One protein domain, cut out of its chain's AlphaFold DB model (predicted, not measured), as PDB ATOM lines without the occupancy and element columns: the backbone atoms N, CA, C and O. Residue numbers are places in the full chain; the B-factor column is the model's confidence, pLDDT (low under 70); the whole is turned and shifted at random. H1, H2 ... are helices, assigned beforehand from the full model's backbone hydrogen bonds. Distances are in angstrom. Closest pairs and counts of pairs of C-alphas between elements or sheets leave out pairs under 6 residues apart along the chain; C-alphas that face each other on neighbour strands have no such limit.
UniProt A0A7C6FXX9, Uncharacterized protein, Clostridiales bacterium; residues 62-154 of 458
ATOM      1  N   VAL A  62     -10.541   2.167  26.349       59.53
ATOM      2  CA  VAL A  62     -12.001   2.022  26.516       59.53
ATOM      3  C   VAL A  62     -12.466   2.289  27.948       59.53
ATOM      4  O   VAL A  62     -13.563   2.814  28.116       59.53
ATOM      5  N   PHE A  63     -11.661   1.974  28.970       65.00
ATOM      6  CA  PHE A  63     -12.139   2.028  30.358       65.00
ATOM      7  C   PHE A  63     -11.400   2.998  31.279       65.00
ATOM      8  O   PHE A  63     -12.044   3.488  32.192       65.00
ATOM      9  N   GLY A  64     -10.113   3.293  31.061       76.12
ATOM     10  CA  GLY A  64      -9.243   4.002  32.015       76.12
ATOM     11  C   GLY A  64      -9.219   5.534  31.921       76.12
ATOM     12  O   GLY A  64      -9.635   6.123  30.928       76.12
ATOM     13  N   TRP A  65      -8.664   6.197  32.942       89.94
ATOM     14  CA  TRP A  65      -8.254   7.608  32.855       89.94
ATOM     15  C   TRP A  65      -6.872   7.707  32.194       89.94
ATOM     16  O   TRP A  65      -5.869   7.291  32.766       89.94
ATOM     17  N   THR A  66      -6.791   8.277  30.993       88.81
ATOM     18  CA  THR A  66      -5.607   8.245  30.116       88.81
ATOM     19  C   THR A  66      -4.334   8.805  30.751       88.81
ATOM     20  O   THR A  66      -3.240   8.319  30.467       88.81
ATOM     21  N   ARG A  67      -4.449   9.804  31.636       91.44
ATOM     22  CA  ARG A  67      -3.315  10.373  32.392       91.44
ATOM     23  C   ARG A  67      -3.254   9.894  33.845       91.44
ATOM     24  O   ARG A  67      -2.520  10.482  34.633       91.44
ATOM     25  N   GLY A  68      -3.979   8.838  34.206       91.88
ATOM     26  CA  GLY A  68      -4.071   8.343  35.579       91.88
ATOM     27  C   GLY A  68      -2.712   8.091  36.232       91.88
ATOM     28  O   GLY A  68      -2.435   8.654  37.289       91.88
ATOM     29  N   ALA A  69      -1.824   7.349  35.560       92.00
ATOM     30  CA  ALA A  69      -0.479   7.059  36.070       92.00
ATOM     31  C   ALA A  69       0.331   8.338  36.351       92.00
ATOM     32  O   ALA A  69       0.984   8.453  37.384       92.00
ATOM     33  N   HIS A  70       0.229   9.338  35.471       93.25
ATOM     34  CA  HIS A  70       0.919  10.618  35.632       93.25
ATOM     35  C   HIS A  70       0.462  11.380  36.884       93.25
ATOM     36  O   HIS A  70       1.285  11.936  37.611       93.25
ATOM     37  N   PHE A  71      -0.846  11.433  37.144       93.94
ATOM     38  CA  PHE A  71      -1.362  12.142  38.316       93.94
ATOM     39  C   PHE A  71      -1.176  11.359  39.611       93.94
ATOM     40  O   PHE A  71      -0.968  11.968  40.658       93.94
ATOM     41  N   LEU A  72      -1.166  10.032  39.533       94.12
ATOM     42  CA  LEU A  72      -0.804   9.182  40.654       94.12
ATOM     43  C   LEU A  72       0.681   9.340  41.040       94.12
ATOM     44  O   LEU A  72       0.992   9.473  42.221       94.12
ATOM     45  N   GLU A  73       1.597   9.411  40.067       93.38
ATOM     46  CA  GLU A  73       3.014   9.729  40.311       93.38
ATOM     47  C   GLU A  73       3.160  11.102  40.993       93.38
ATOM     48  O   GLU A  73       3.907  11.259  41.962       93.38
ATOM     49  N   LYS A  74       2.399  12.108  40.537       90.94
ATOM     50  CA  LYS A  74       2.374  13.427  41.190       90.94
ATOM     51  C   LYS A  74       1.862  13.365  42.624       90.94
ATOM     52  O   LYS A  74       2.417  14.045  43.486       90.94
ATOM     53  N   GLU A  75       0.837  12.565  42.893       92.00
ATOM     54  CA  GLU A  75       0.308  12.383  44.245       92.00
ATOM     55  C   GLU A  75       1.362  11.793  45.191       92.00
ATOM     56  O   GLU A  75       1.469  12.234  46.338       92.00
ATOM     57  N   GLN A  76       2.220  10.888  44.703       89.38
ATOM     58  CA  GLN A  76       3.356  10.393  45.488       89.38
ATOM     59  C   GLN A  76       4.369  11.487  45.843       89.38
ATOM     60  O   GLN A  76       4.990  11.433  46.906       89.38
ATOM     61  N   ALA A  77       4.550  12.478  44.966       88.75
ATOM     62  CA  ALA A  77       5.454  13.601  45.204       88.75
ATOM     63  C   ALA A  77       4.871  14.644  46.176       88.75
ATOM     64  O   ALA A  77       5.628  15.399  46.793       88.75
ATOM     65  N   GLY A  78       3.546  14.691  46.347       90.25
ATOM     66  CA  GLY A  78       2.896  15.563  47.321       90.25
ATOM     67  C   GLY A  78       1.381  15.670  47.152       90.25
ATOM     68  O   GLY A  78       0.830  15.396  46.090       90.25
ATOM     69  N   LYS A  79       0.702  16.134  48.213       90.94
ATOM     70  CA  LYS A  79      -0.755  16.358  48.208       90.94
ATOM     71  C   LYS A  79      -1.156  17.403  47.160       90.94
ATOM     72  O   LYS A  79      -0.474  18.420  47.022       90.94
ATOM     73  N   PHE A  80      -2.331  17.218  46.556       93.44
ATOM     74  CA  PHE A  80      -2.939  18.134  45.580       93.44
ATOM     75  C   PHE A  80      -2.912  19.616  46.003       93.44
ATOM     76  O   PHE A  80      -2.610  20.497  45.196       93.44
ATOM     77  N   ALA A  81      -3.163  19.898  47.287       90.31
ATOM     78  CA  ALA A  81      -3.161  21.255  47.842       90.31
ATOM     79  C   ALA A  81      -1.824  22.008  47.665       90.31
ATOM     80  O   ALA A  81      -1.803  23.237  47.725       90.31
ATOM     81  N   TYR A  82      -0.721  21.284  47.453       90.69
ATOM     82  CA  TYR A  82       0.622  21.836  47.254       90.69
ATOM     83  C   TYR A  82       1.085  21.819  45.795       90.69
ATOM     84  O   TYR A  82       2.199  22.256  45.511       90.69
ATOM     85  N   TRP A  83       0.265  21.310  44.878       93.81
ATOM     86  CA  TRP A  83       0.572  21.358  43.454       93.81
ATOM     87  C   TRP A  83       0.522  22.798  42.948       93.81
ATOM     88  O   TRP A  83      -0.210  23.645  43.467       93.81
ATOM     89  N   THR A  84       1.306  23.079  41.915       93.44
ATOM     90  CA  THR A  84       1.247  24.363  41.220       93.44
ATOM     91  C   THR A  84      -0.106  24.535  40.539       93.44
ATOM     92  O   THR A  84      -0.766  23.569  40.159       93.44
ATOM     93  N   GLU A  85      -0.506  25.785  40.326       92.56
ATOM     94  CA  GLU A  85      -1.757  26.107  39.640       92.56
ATOM     95  C   GLU A  85      -1.878  25.397  38.280       92.56
ATOM     96  O   GLU A  85      -2.926  24.845  37.955       92.56
ATOM     97  N   GLN A  86      -0.790  25.356  37.506       92.12
ATOM     98  CA  GLN A  86      -0.777  24.686  36.211       92.12
ATOM     99  C   GLN A  86      -1.059  23.184  36.347       92.12
ATOM    100  O   GLN A  86      -1.845  22.645  35.578       92.12
ATOM    101  N   GLU A  87      -0.469  22.513  37.335       94.44
ATOM    102  CA  GLU A  87      -0.701  21.083  37.577       94.44
ATOM    103  C   GLU A  87      -2.141  20.803  38.020       94.44
ATOM    104  O   GLU A  87      -2.736  19.809  37.605       94.44
ATOM    105  N   GLN A  88      -2.722  21.697  38.823       94.88
ATOM    106  CA  GLN A  88      -4.123  21.607  39.232       94.88
ATOM    107  C   GLN A  88      -5.066  21.785  38.028       94.88
ATOM    108  O   GLN A  88      -6.013  21.016  37.867       94.88
ATOM    109  N   ILE A  89      -4.791  22.756  37.150       94.88
ATOM    110  CA  ILE A  89      -5.539  22.946  35.898       94.88
ATOM    111  C   ILE A  89      -5.399  21.711  35.002       94.88
ATOM    112  O   ILE A  89      -6.397  21.207  34.494       94.88
ATOM    113  N   GLU A  90      -4.182  21.186  34.836       95.75
ATOM    114  CA  GLU A  90      -3.923  20.004  34.011       95.75
ATOM    115  C   GLU A  90      -4.717  18.773  34.468       95.75
ATOM    116  O   GLU A  90      -5.142  17.987  33.618       95.75
ATOM    117  N   LEU A  91      -4.946  18.611  35.778       96.56
ATOM    118  CA  LEU A  91      -5.803  17.553  36.321       96.56
ATOM    119  C   LEU A  91      -7.236  17.670  35.791       96.56
ATOM    120  O   LEU A  91      -7.764  16.716  35.217       96.56
ATOM    121  N   VAL A  92      -7.850  18.848  35.932       96.94
ATOM    122  CA  VAL A  92      -9.219  19.089  35.447       96.94
ATOM    123  C   VAL A  92      -9.290  18.921  33.933       96.94
ATOM    124  O   VAL A  92     -10.191  18.252  33.438       96.94
ATOM    125  N   GLU A  93      -8.325  19.467  33.195       95.81
ATOM    126  CA  GLU A  93      -8.253  19.324  31.737       95.81
ATOM    127  C   GLU A  93      -8.188  17.866  31.296       95.81
ATOM    128  O   GLU A  93      -8.834  17.485  30.319       95.81
ATOM    129  N   SER A  94      -7.442  17.034  32.020       95.94
ATOM    130  CA  SER A  94      -7.370  15.614  31.706       95.94
ATOM    131  C   SER A  94      -8.706  14.909  31.917       95.94
ATOM    132  O   SER A  94      -9.098  14.111  31.072       95.94
ATOM    133  N   LEU A  95      -9.413  15.214  33.006       95.56
ATOM    134  CA  LEU A  95     -10.727  14.633  33.285       95.56
ATOM    135  C   LEU A  95     -11.803  15.146  32.314       95.56
ATOM    136  O   LEU A  95     -12.733  14.415  31.987       95.56
ATOM    137  N   VAL A  96     -11.674  16.380  31.817       95.00
ATOM    138  CA  VAL A  96     -12.533  16.923  30.751       95.00
ATOM    139  C   VAL A  96     -12.244  16.250  29.410       95.00
ATOM    140  O   VAL A  96     -13.174  15.924  28.676       95.00
ATOM    141  N   THR A  97     -10.967  16.033  29.087       93.81
ATOM    142  CA  THR A  97     -10.535  15.391  27.833       93.81
ATOM    143  C   THR A  97     -11.087  13.975  27.713       93.81
ATOM    144  O   THR A  97     -11.580  13.603  26.650       93.81
ATOM    145  N   ASP A  98     -11.085  13.232  28.818       91.00
ATOM    146  CA  ASP A  98     -11.617  11.868  28.883       91.00
ATOM    147  C   ASP A  98     -13.143  11.830  29.106       91.00
ATOM    148  O   ASP A  98     -13.741  10.762  29.184       91.00
ATOM    149  N   GLY A  99     -13.798  12.994  29.187       92.19
ATOM    150  CA  GLY A  99     -15.255  13.110  29.264       92.19
ATOM    151  C   GLY A  99     -15.868  12.894  30.653       92.19
ATOM    152  O   GLY A  99     -17.093  12.884  30.766       92.19
ATOM    153  N   TYR A 100     -15.065  12.770  31.713       92.62
ATOM    154  CA  TYR A 100     -15.543  12.596  33.094       92.62
ATOM    155  C   TYR A 100     -16.085  13.891  33.718       92.62
ATOM    156  O   TYR A 100     -16.990  13.857  34.557       92.62
ATOM    157  N   ILE A 101     -15.550  15.042  33.299       94.69
ATOM    158  CA  ILE A 101     -16.024  16.376  33.691       94.69
ATOM    159  C   ILE A 101     -16.547  17.110  32.454       94.69
ATOM    160  O   ILE A 101     -15.915  17.137  31.401       94.69
ATOM    161  N   SER A 102     -17.715  17.743  32.579       92.56
ATOM    162  CA  SER A 102     -18.303  18.532  31.492       92.56
ATOM    163  C   SER A 102     -17.523  19.827  31.244       92.56
ATOM    164  O   SER A 102     -17.188  20.545  32.181       92.56
ATOM    165  N   ALA A 103     -17.295  20.171  29.973       91.56
ATOM    166  CA  ALA A 103     -16.646  21.419  29.556       91.56
ATOM    167  C   ALA A 103     -17.595  22.636  29.650       91.56
ATOM    168  O   ALA A 103     -17.957  23.246  28.638       91.56
ATOM    169  N   ASP A 104     -18.034  22.956  30.865       91.62
ATOM    170  CA  ASP A 104     -18.976  24.035  31.161       91.62
ATOM    171  C   ASP A 104     -18.304  25.421  31.275       91.62
ATOM    172  O   ASP A 104     -17.102  25.597  31.044       91.62
ATOM    173  N   ASP A 105     -19.092  26.442  31.624       90.00
ATOM    174  CA  ASP A 105     -18.584  27.806  31.781       90.00
ATOM    175  C   ASP A 105     -17.561  27.941  32.923       90.00
ATOM    176  O   ASP A 105     -16.707  28.824  32.858       90.00
ATOM    177  N   ARG A 106     -17.563  27.050  33.925       90.12
ATOM    178  CA  ARG A 106     -16.554  27.056  34.999       90.12
ATOM    179  C   ARG A 106     -15.213  26.552  34.486       90.12
ATOM    180  O   ARG A 106     -14.188  27.157  34.785       90.12
ATOM    181  N   VAL A 107     -15.213  25.504  33.659       91.81
ATOM    182  CA  VAL A 107     -14.005  25.042  32.951       91.81
ATOM    183  C   VAL A 107     -13.483  26.134  32.009       91.81
ATOM    184  O   VAL A 107     -12.276  26.332  31.895       91.81
ATOM    185  N   ARG A 108     -14.363  26.913  31.367       90.12
ATOM    186  CA  ARG A 108     -13.936  28.069  30.553       90.12
ATOM    187  C   ARG A 108     -13.306  29.181  31.391       90.12
ATOM    188  O   ARG A 108     -12.271  29.698  30.990       90.12
ATOM    189  N   GLN A 109     -13.895  29.521  32.538       89.06
ATOM    190  CA  GLN A 109     -13.344  30.512  33.470       89.06
ATOM    191  C   GLN A 109     -11.989  30.070  34.037       89.06
ATOM    192  O   GLN A 109     -11.071  30.873  34.132       89.06
ATOM    193  N   MET A 110     -11.824  28.778  34.332       93.00
ATOM    194  CA  MET A 110     -10.535  28.202  34.726       93.00
ATOM    195  C   MET A 110      -9.445  28.432  33.663       93.00
ATOM    196  O   MET A 110      -8.305  28.741  34.003       93.00
ATOM    197  N   ARG A 111      -9.792  28.306  32.374       89.81
ATOM    198  CA  ARG A 111      -8.876  28.518  31.237       89.81
ATOM    199  C   ARG A 111      -8.579  29.995  30.950       89.81
ATOM    200  O   ARG A 111      -7.694  30.279  30.143       89.81
ATOM    201  N   ASP A 112      -9.305  30.932  31.560       90.06
ATOM    202  CA  ASP A 112      -9.175  32.360  31.275       90.06
ATOM    203  C   ASP A 112      -7.903  32.943  31.903       90.06
ATOM    204  O   ASP A 112      -7.839  33.251  33.092       90.06
ATOM    205  N   THR A 113      -6.875  33.139  31.078       83.31
ATOM    206  CA  THR A 113      -5.574  33.680  31.496       83.31
ATOM    207  C   THR A 113      -5.602  35.156  31.890       83.31
ATOM    208  O   THR A 113      -4.580  35.666  32.347       83.31
ATOM    209  N   SER A 114      -6.737  35.848  31.732       86.44
ATOM    210  CA  SER A 114      -6.922  37.207  32.247       86.44
ATOM    211  C   SER A 114      -7.263  37.250  33.743       86.44
ATOM    212  O   SER A 114      -7.079  38.293  34.373       86.44
ATOM    213  N   SER A 115      -7.696  36.120  34.319       85.19
ATOM    214  CA  SER A 115      -7.960  35.968  35.755       85.19
ATOM    215  C   SER A 115      -6.668  35.793  36.558       85.19
ATOM    216  O   SER A 115      -5.630  35.379  36.033       85.19
ATOM    217  N   SER A 116      -6.715  36.102  37.858       87.69
ATOM    218  CA  SER A 116      -5.544  35.921  38.725       87.69
ATOM    219  C   SER A 116      -5.221  34.437  38.958       87.69
ATOM    220  O   SER A 116      -6.095  33.573  38.900       87.69
ATOM    221  N   SER A 117      -3.956  34.135  39.266       85.69
ATOM    222  CA  SER A 117      -3.500  32.772  39.585       85.69
ATOM    223  C   SER A 117      -4.289  32.140  40.742       85.69
ATOM    224  O   SER A 117      -4.734  30.996  40.653       85.69
ATOM    225  N   GLU A 118      -4.534  32.916  41.801       86.00
ATOM    226  CA  GLU A 118      -5.289  32.484  42.981       86.00
ATOM    227  C   GLU A 118      -6.766  32.205  42.656       86.00
ATOM    228  O   GLU A 118      -7.334  31.217  43.119       86.00
ATOM    229  N   GLU A 119      -7.373  33.029  41.802       89.44
ATOM    230  CA  GLU A 119      -8.755  32.857  41.348       89.44
ATOM    231  C   GLU A 119      -8.923  31.589  40.505       89.44
ATOM    232  O   GLU A 119      -9.827  30.793  40.763       89.44
ATOM    233  N   ARG A 120      -8.008  31.335  39.561       89.94
ATOM    234  CA  ARG A 120      -8.021  30.109  38.749       89.94
ATOM    235  C   ARG A 120      -7.808  28.856  39.599       89.94
ATOM    236  O   ARG A 120      -8.571  27.902  39.452       89.94
ATOM    237  N   ALA A 121      -6.860  28.876  40.541       88.50
ATOM    238  CA  ALA A 121      -6.671  27.783  41.500       88.50
ATOM    239  C   ALA A 121      -7.936  27.536  42.345       88.50
ATOM    240  O   ALA A 121      -8.344  26.391  42.551       88.50
ATOM    241  N   GLY A 122      -8.601  28.603  42.801       92.25
ATOM    242  CA  GLY A 122      -9.874  28.521  43.519       92.25
ATOM    243  C   GLY A 122     -10.995  27.887  42.685       92.25
ATOM    244  O   GLY A 122     -11.755  27.057  43.195       92.25
ATOM    245  N   ILE A 123     -11.071  28.218  41.392       94.81
ATOM    246  CA  ILE A 123     -12.029  27.614  40.455       94.81
ATOM    247  C   ILE A 123     -11.748  26.119  40.286       94.81
ATOM    248  O   ILE A 123     -12.680  25.328  40.434       94.81
ATOM    249  N   VAL A 124     -10.491  25.722  40.046       95.69
ATOM    250  CA  VAL A 124     -10.092  24.307  39.925       95.69
ATOM    251  C   VAL A 124     -10.540  23.504  41.144       95.69
ATOM    252  O   VAL A 124     -11.239  22.497  41.013       95.69
ATOM    253  N   LYS A 125     -10.173  23.975  42.341       94.75
ATOM    254  CA  LYS A 125     -10.529  23.330  43.610       94.75
ATOM    255  C   LYS A 125     -12.033  23.153  43.724       94.75
ATOM    256  O   LYS A 125     -12.512  22.069  44.031       94.75
ATOM    257  N   SER A 126     -12.795  24.200  43.421       95.12
ATOM    258  CA  SER A 126     -14.248  24.135  43.506       95.12
ATOM    259  C   SER A 126     -14.883  23.220  42.449       95.12
ATOM    260  O   SER A 126     -15.910  22.611  42.742       95.12
ATOM    261  N   ILE A 127     -14.304  23.089  41.250       96.50
ATOM    262  CA  ILE A 127     -14.749  22.098  40.257       96.50
ATOM    263  C   ILE A 127     -14.580  20.687  40.832       96.50
ATOM    264  O   ILE A 127     -15.554  19.936  40.882       96.50
ATOM    265  N   LEU A 128     -13.380  20.349  41.315       96.75
ATOM    266  CA  LEU A 128     -13.059  19.002  41.796       96.75
ATOM    267  C   LEU A 128     -13.807  18.637  43.081       96.75
ATOM    268  O   LEU A 128     -14.377  17.553  43.152       96.75
ATOM    269  N   LEU A 129     -13.883  19.538  44.067       96.69
ATOM    270  CA  LEU A 129     -14.621  19.291  45.313       96.69
ATOM    271  C   LEU A 129     -16.111  19.064  45.060       96.69
ATOM    272  O   LEU A 129     -16.694  18.130  45.607       96.69
ATOM    273  N   ASN A 130     -16.723  19.875  44.193       95.62
ATOM    274  CA  ASN A 130     -18.129  19.699  43.845       95.62
ATOM    275  C   ASN A 130     -18.347  18.408  43.049       95.62
ATOM    276  O   ASN A 130     -19.321  17.701  43.295       95.62
ATOM    277  N   TRP A 131     -17.455  18.100  42.103       96.19
ATOM    278  CA  TRP A 131     -17.567  16.899  41.281       96.19
ATOM    279  C   TRP A 131     -17.416  15.622  42.113       96.19
ATOM    280  O   TRP A 131     -18.247  14.730  41.961       96.19
ATOM    281  N   LEU A 132     -16.443  15.571  43.031       95.94
ATOM    282  CA  LEU A 132     -16.226  14.467  43.979       95.94
ATOM    283  C   LEU A 132     -17.254  14.425  45.122       95.94
ATOM    284  O   LEU A 132     -17.296  13.441  45.853       95.94
ATOM    285  N   ALA A 133     -18.052  15.484  45.307       95.06
ATOM    286  CA  ALA A 133     -18.846  15.711  46.519       95.06
ATOM    287  C   ALA A 133     -17.997  15.642  47.811       95.06
ATOM    288  O   ALA A 133     -18.436  15.134  48.843       95.06
ATOM    289  N   ALA A 134     -16.769  16.160  47.746       93.81
ATOM    290  CA  ALA A 134     -15.783  16.093  48.815       93.81
ATOM    291  C   ALA A 134     -15.806  17.343  49.718       93.81
ATOM    292  O   ALA A 134     -15.979  18.461  49.226       93.81
ATOM    293  N   PRO A 135     -15.570  17.195  51.036       90.56
ATOM    294  CA  PRO A 135     -15.588  18.320  51.970       90.56
ATOM    295  C   PRO A 135     -14.309  19.169  51.925       90.56
ATOM    296  O   PRO A 135     -14.346  20.346  52.280       90.56
ATOM    297  N   THR A 136     -13.171  18.584  51.536       92.50
ATOM    298  CA  THR A 136     -11.852  19.236  51.560       92.50
ATOM    299  C   THR A 136     -10.942  18.721  50.446       92.50
ATOM    300  O   THR A 136     -11.159  17.649  49.882       92.50
ATOM    301  N   GLU A 137      -9.882  19.480  50.151       90.25
ATOM    302  CA  GLU A 137      -8.887  19.162  49.111       90.25
ATOM    303  C   GLU A 137      -8.089  17.878  49.388       90.25
ATOM    304  O   GLU A 137      -7.438  17.362  48.488       90.25
ATOM    305  N   GLU A 138      -8.143  17.336  50.610       88.25
ATOM    306  CA  GLU A 138      -7.462  16.082  50.959       88.25
ATOM    307  C   GLU A 138      -8.067  14.857  50.267       88.25
ATOM    308  O   GLU A 138      -7.398  13.839  50.137       88.25
ATOM    309  N   TYR A 139      -9.313  14.969  49.803       89.38
ATOM    310  CA  TYR A 139     -10.012  13.925  49.059       89.38
ATOM    311  C   TYR A 139      -9.799  14.036  47.543       89.38
ATOM    312  O   TYR A 139     -10.294  13.195  46.797       89.38
ATOM    313  N   ILE A 140      -9.072  15.056  47.070       94.38
ATOM    314  CA  ILE A 140      -8.652  15.152  45.669       94.38
ATOM    315  C   ILE A 140      -7.413  14.267  45.504       94.38
ATOM    316  O   ILE A 140      -6.276  14.733  45.581       94.38
ATOM    317  N   ALA A 141      -7.668  12.975  45.335       93.06
ATOM    318  CA  ALA A 141      -6.672  11.923  45.195       93.06
ATOM    319  C   ALA A 141      -7.116  10.919  44.123       93.06
ATOM    320  O   ALA A 141      -8.298  10.837  43.780       93.06
ATOM    321  N   PHE A 142      -6.169  10.143  43.607       93.88
ATOM    322  CA  PHE A 142      -6.364   9.194  42.519       93.88
ATOM    323  C   PHE A 142      -7.488   8.198  42.817       93.88
ATOM    324  O   PHE A 142      -8.413   8.074  42.022       93.88
ATOM    325  N   CYS A 143      -7.461   7.536  43.978       91.56
ATOM    326  CA  CYS A 143      -8.476   6.537  44.326       91.56
ATOM    327  C   CYS A 143      -9.900   7.140  44.425       91.56
ATOM    328  O   CYS A 143     -10.767   6.670  43.690       91.56
ATOM    329  N   PRO A 144     -10.153   8.235  45.176       93.75
ATOM    330  CA  PRO A 144     -11.453   8.917  45.158       93.75
ATOM    331  C   PRO A 144     -11.929   9.369  43.770       93.75
ATOM    332  O   PRO A 144     -13.126   9.336  43.493       93.75
ATOM    333  N   ILE A 145     -11.016   9.791  42.885       94.81
ATOM    334  CA  ILE A 145     -11.350  10.123  41.491       94.81
ATOM    335  C   ILE A 145     -11.846   8.877  40.756       94.81
ATOM    336  O   ILE A 145     -12.895   8.936  40.118       94.81
ATOM    337  N   MET A 146     -11.144   7.749  40.870       93.81
ATOM    338  CA  MET A 146     -11.570   6.506  40.223       93.81
ATOM    339  C   MET A 146     -12.891   5.991  40.796       93.81
ATOM    340  O   MET A 146     -13.782   5.622  40.033       93.81
ATOM    341  N   GLU A 147     -13.076   6.053  42.117       92.75
ATOM    342  CA  GLU A 147     -14.333   5.651  42.752       92.75
ATOM    343  C   GLU A 147     -15.505   6.557  42.361       92.75
ATOM    344  O   GLU A 147     -16.650   6.116  42.252       92.75
ATOM    345  N   ARG A 148     -15.235   7.834  42.072       94.06
ATOM    346  CA  ARG A 148     -16.247   8.732  41.519       94.06
ATOM    347  C   ARG A 148     -16.668   8.340  40.102       94.06
ATOM    348  O   ARG A 148     -17.829   8.545  39.748       94.06
ATOM    349  N   ILE A 149     -15.745   7.814  39.299       91.94
ATOM    350  CA  ILE A 149     -15.999   7.429  37.905       91.94
ATOM    351  C   ILE A 149     -16.699   6.065  37.833       91.94
ATOM    352  O   ILE A 149     -17.646   5.914  37.060       91.94
ATOM    353  N   TRP A 150     -16.258   5.082  38.621       91.06
ATOM    354  CA  TRP A 150     -16.687   3.681  38.491       91.06
ATOM    355  C   TRP A 150     -17.533   3.147  39.649       91.06
ATOM    356  O   TRP A 150     -18.029   2.030  39.560       91.06
ATOM    357  N   GLY A 151     -17.743   3.925  40.711       91.19
ATOM    358  CA  GLY A 151     -18.356   3.431  41.944       91.19
ATOM    359  C   GLY A 151     -17.315   2.856  42.901       91.19
ATOM    360  O   GLY A 151     -16.117   3.063  42.727       91.19
ATOM    361  N   THR A 152     -17.754   2.155  43.945       90.31
ATOM    362  CA  THR A 152     -16.822   1.634  44.955       90.31
ATOM    363  C   THR A 152     -15.932   0.544  44.365       90.31
ATOM    364  O   THR A 152     -16.364  -0.182  43.473       90.31
ATOM    365  N   PHE A 153     -14.701   0.401  44.864       88.88
ATOM    366  CA  PHE A 153     -13.748  -0.588  44.339       88.88
ATOM    367  C   PHE A 153     -14.310  -2.022  44.254       88.88
ATOM    368  O   PHE A 153     -13.964  -2.780  43.347       88.88
ATOM    369  N   GLY A 154     -15.201  -2.396  45.180       86.88
ATOM    370  CA  GLY A 154     -15.857  -3.705  45.181       86.88
ATOM    371  C   GLY A 154     -16.687  -3.967  43.922       86.88
ATOM    372  O   GLY A 154     -16.619  -5.067  43.372       86.88
TER     373      GLY A 154
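What this domain is: This is residues 62 to 154 of the 458 residues of an uncharacterized protein of Clostridiales bacterium (UniProt A0A7C6FXX9). The longest helix, H4, crosses H2 to form the core, with H3 packed on H4 toward one end of the long axis and H5 and H1 side by side toward the other. The 93 printed residues hold five named helices, H1 to H5 in chain order, and no named strand: all helix. The whole is compact, radius of gyration of the C-alphas 12.7 A, yet elongated, spanning 43 by 27 by 24 A.

How they stand to each other: The hub H4, residues 117 to 132, touches H2, residues 85 to 97, at a steep tilt of 41 degrees; their closest C-alphas, of Glu 85 and Ala 121, are 5.5 A apart. With residues 120 to 127 alone H4 touches H3, residues 105 to 110; the closest C-alphas, of Met 110 and Arg 120, are 5.1 A apart. H5, residues 142 to 150, touches H1, residues 68 to 77, at a shallow tilt of 28 degrees, opposite ways; the closest C-alphas, of Leu 72 and Phe 142, are 5.9 A apart. In these five helices every O i to N i+4 pair is within hydrogen-bond range.

Where its parts are: H4 is 22.7 A long, H2 18.2 A, H1 14.5 A, H5 12.4 A and H3 8.6 A. C-alpha 68 is at (-4.071, 8.343, 35.579), C-alpha 150 at (-16.687, 3.681, 38.491).

The domain as a whole: The C-alphas farthest apart, of Ser 114 and Gly 154, are 43.8 A apart. The printed part has no cut and no long link between helices. Residues 62 to 63 are under pLDDT 70.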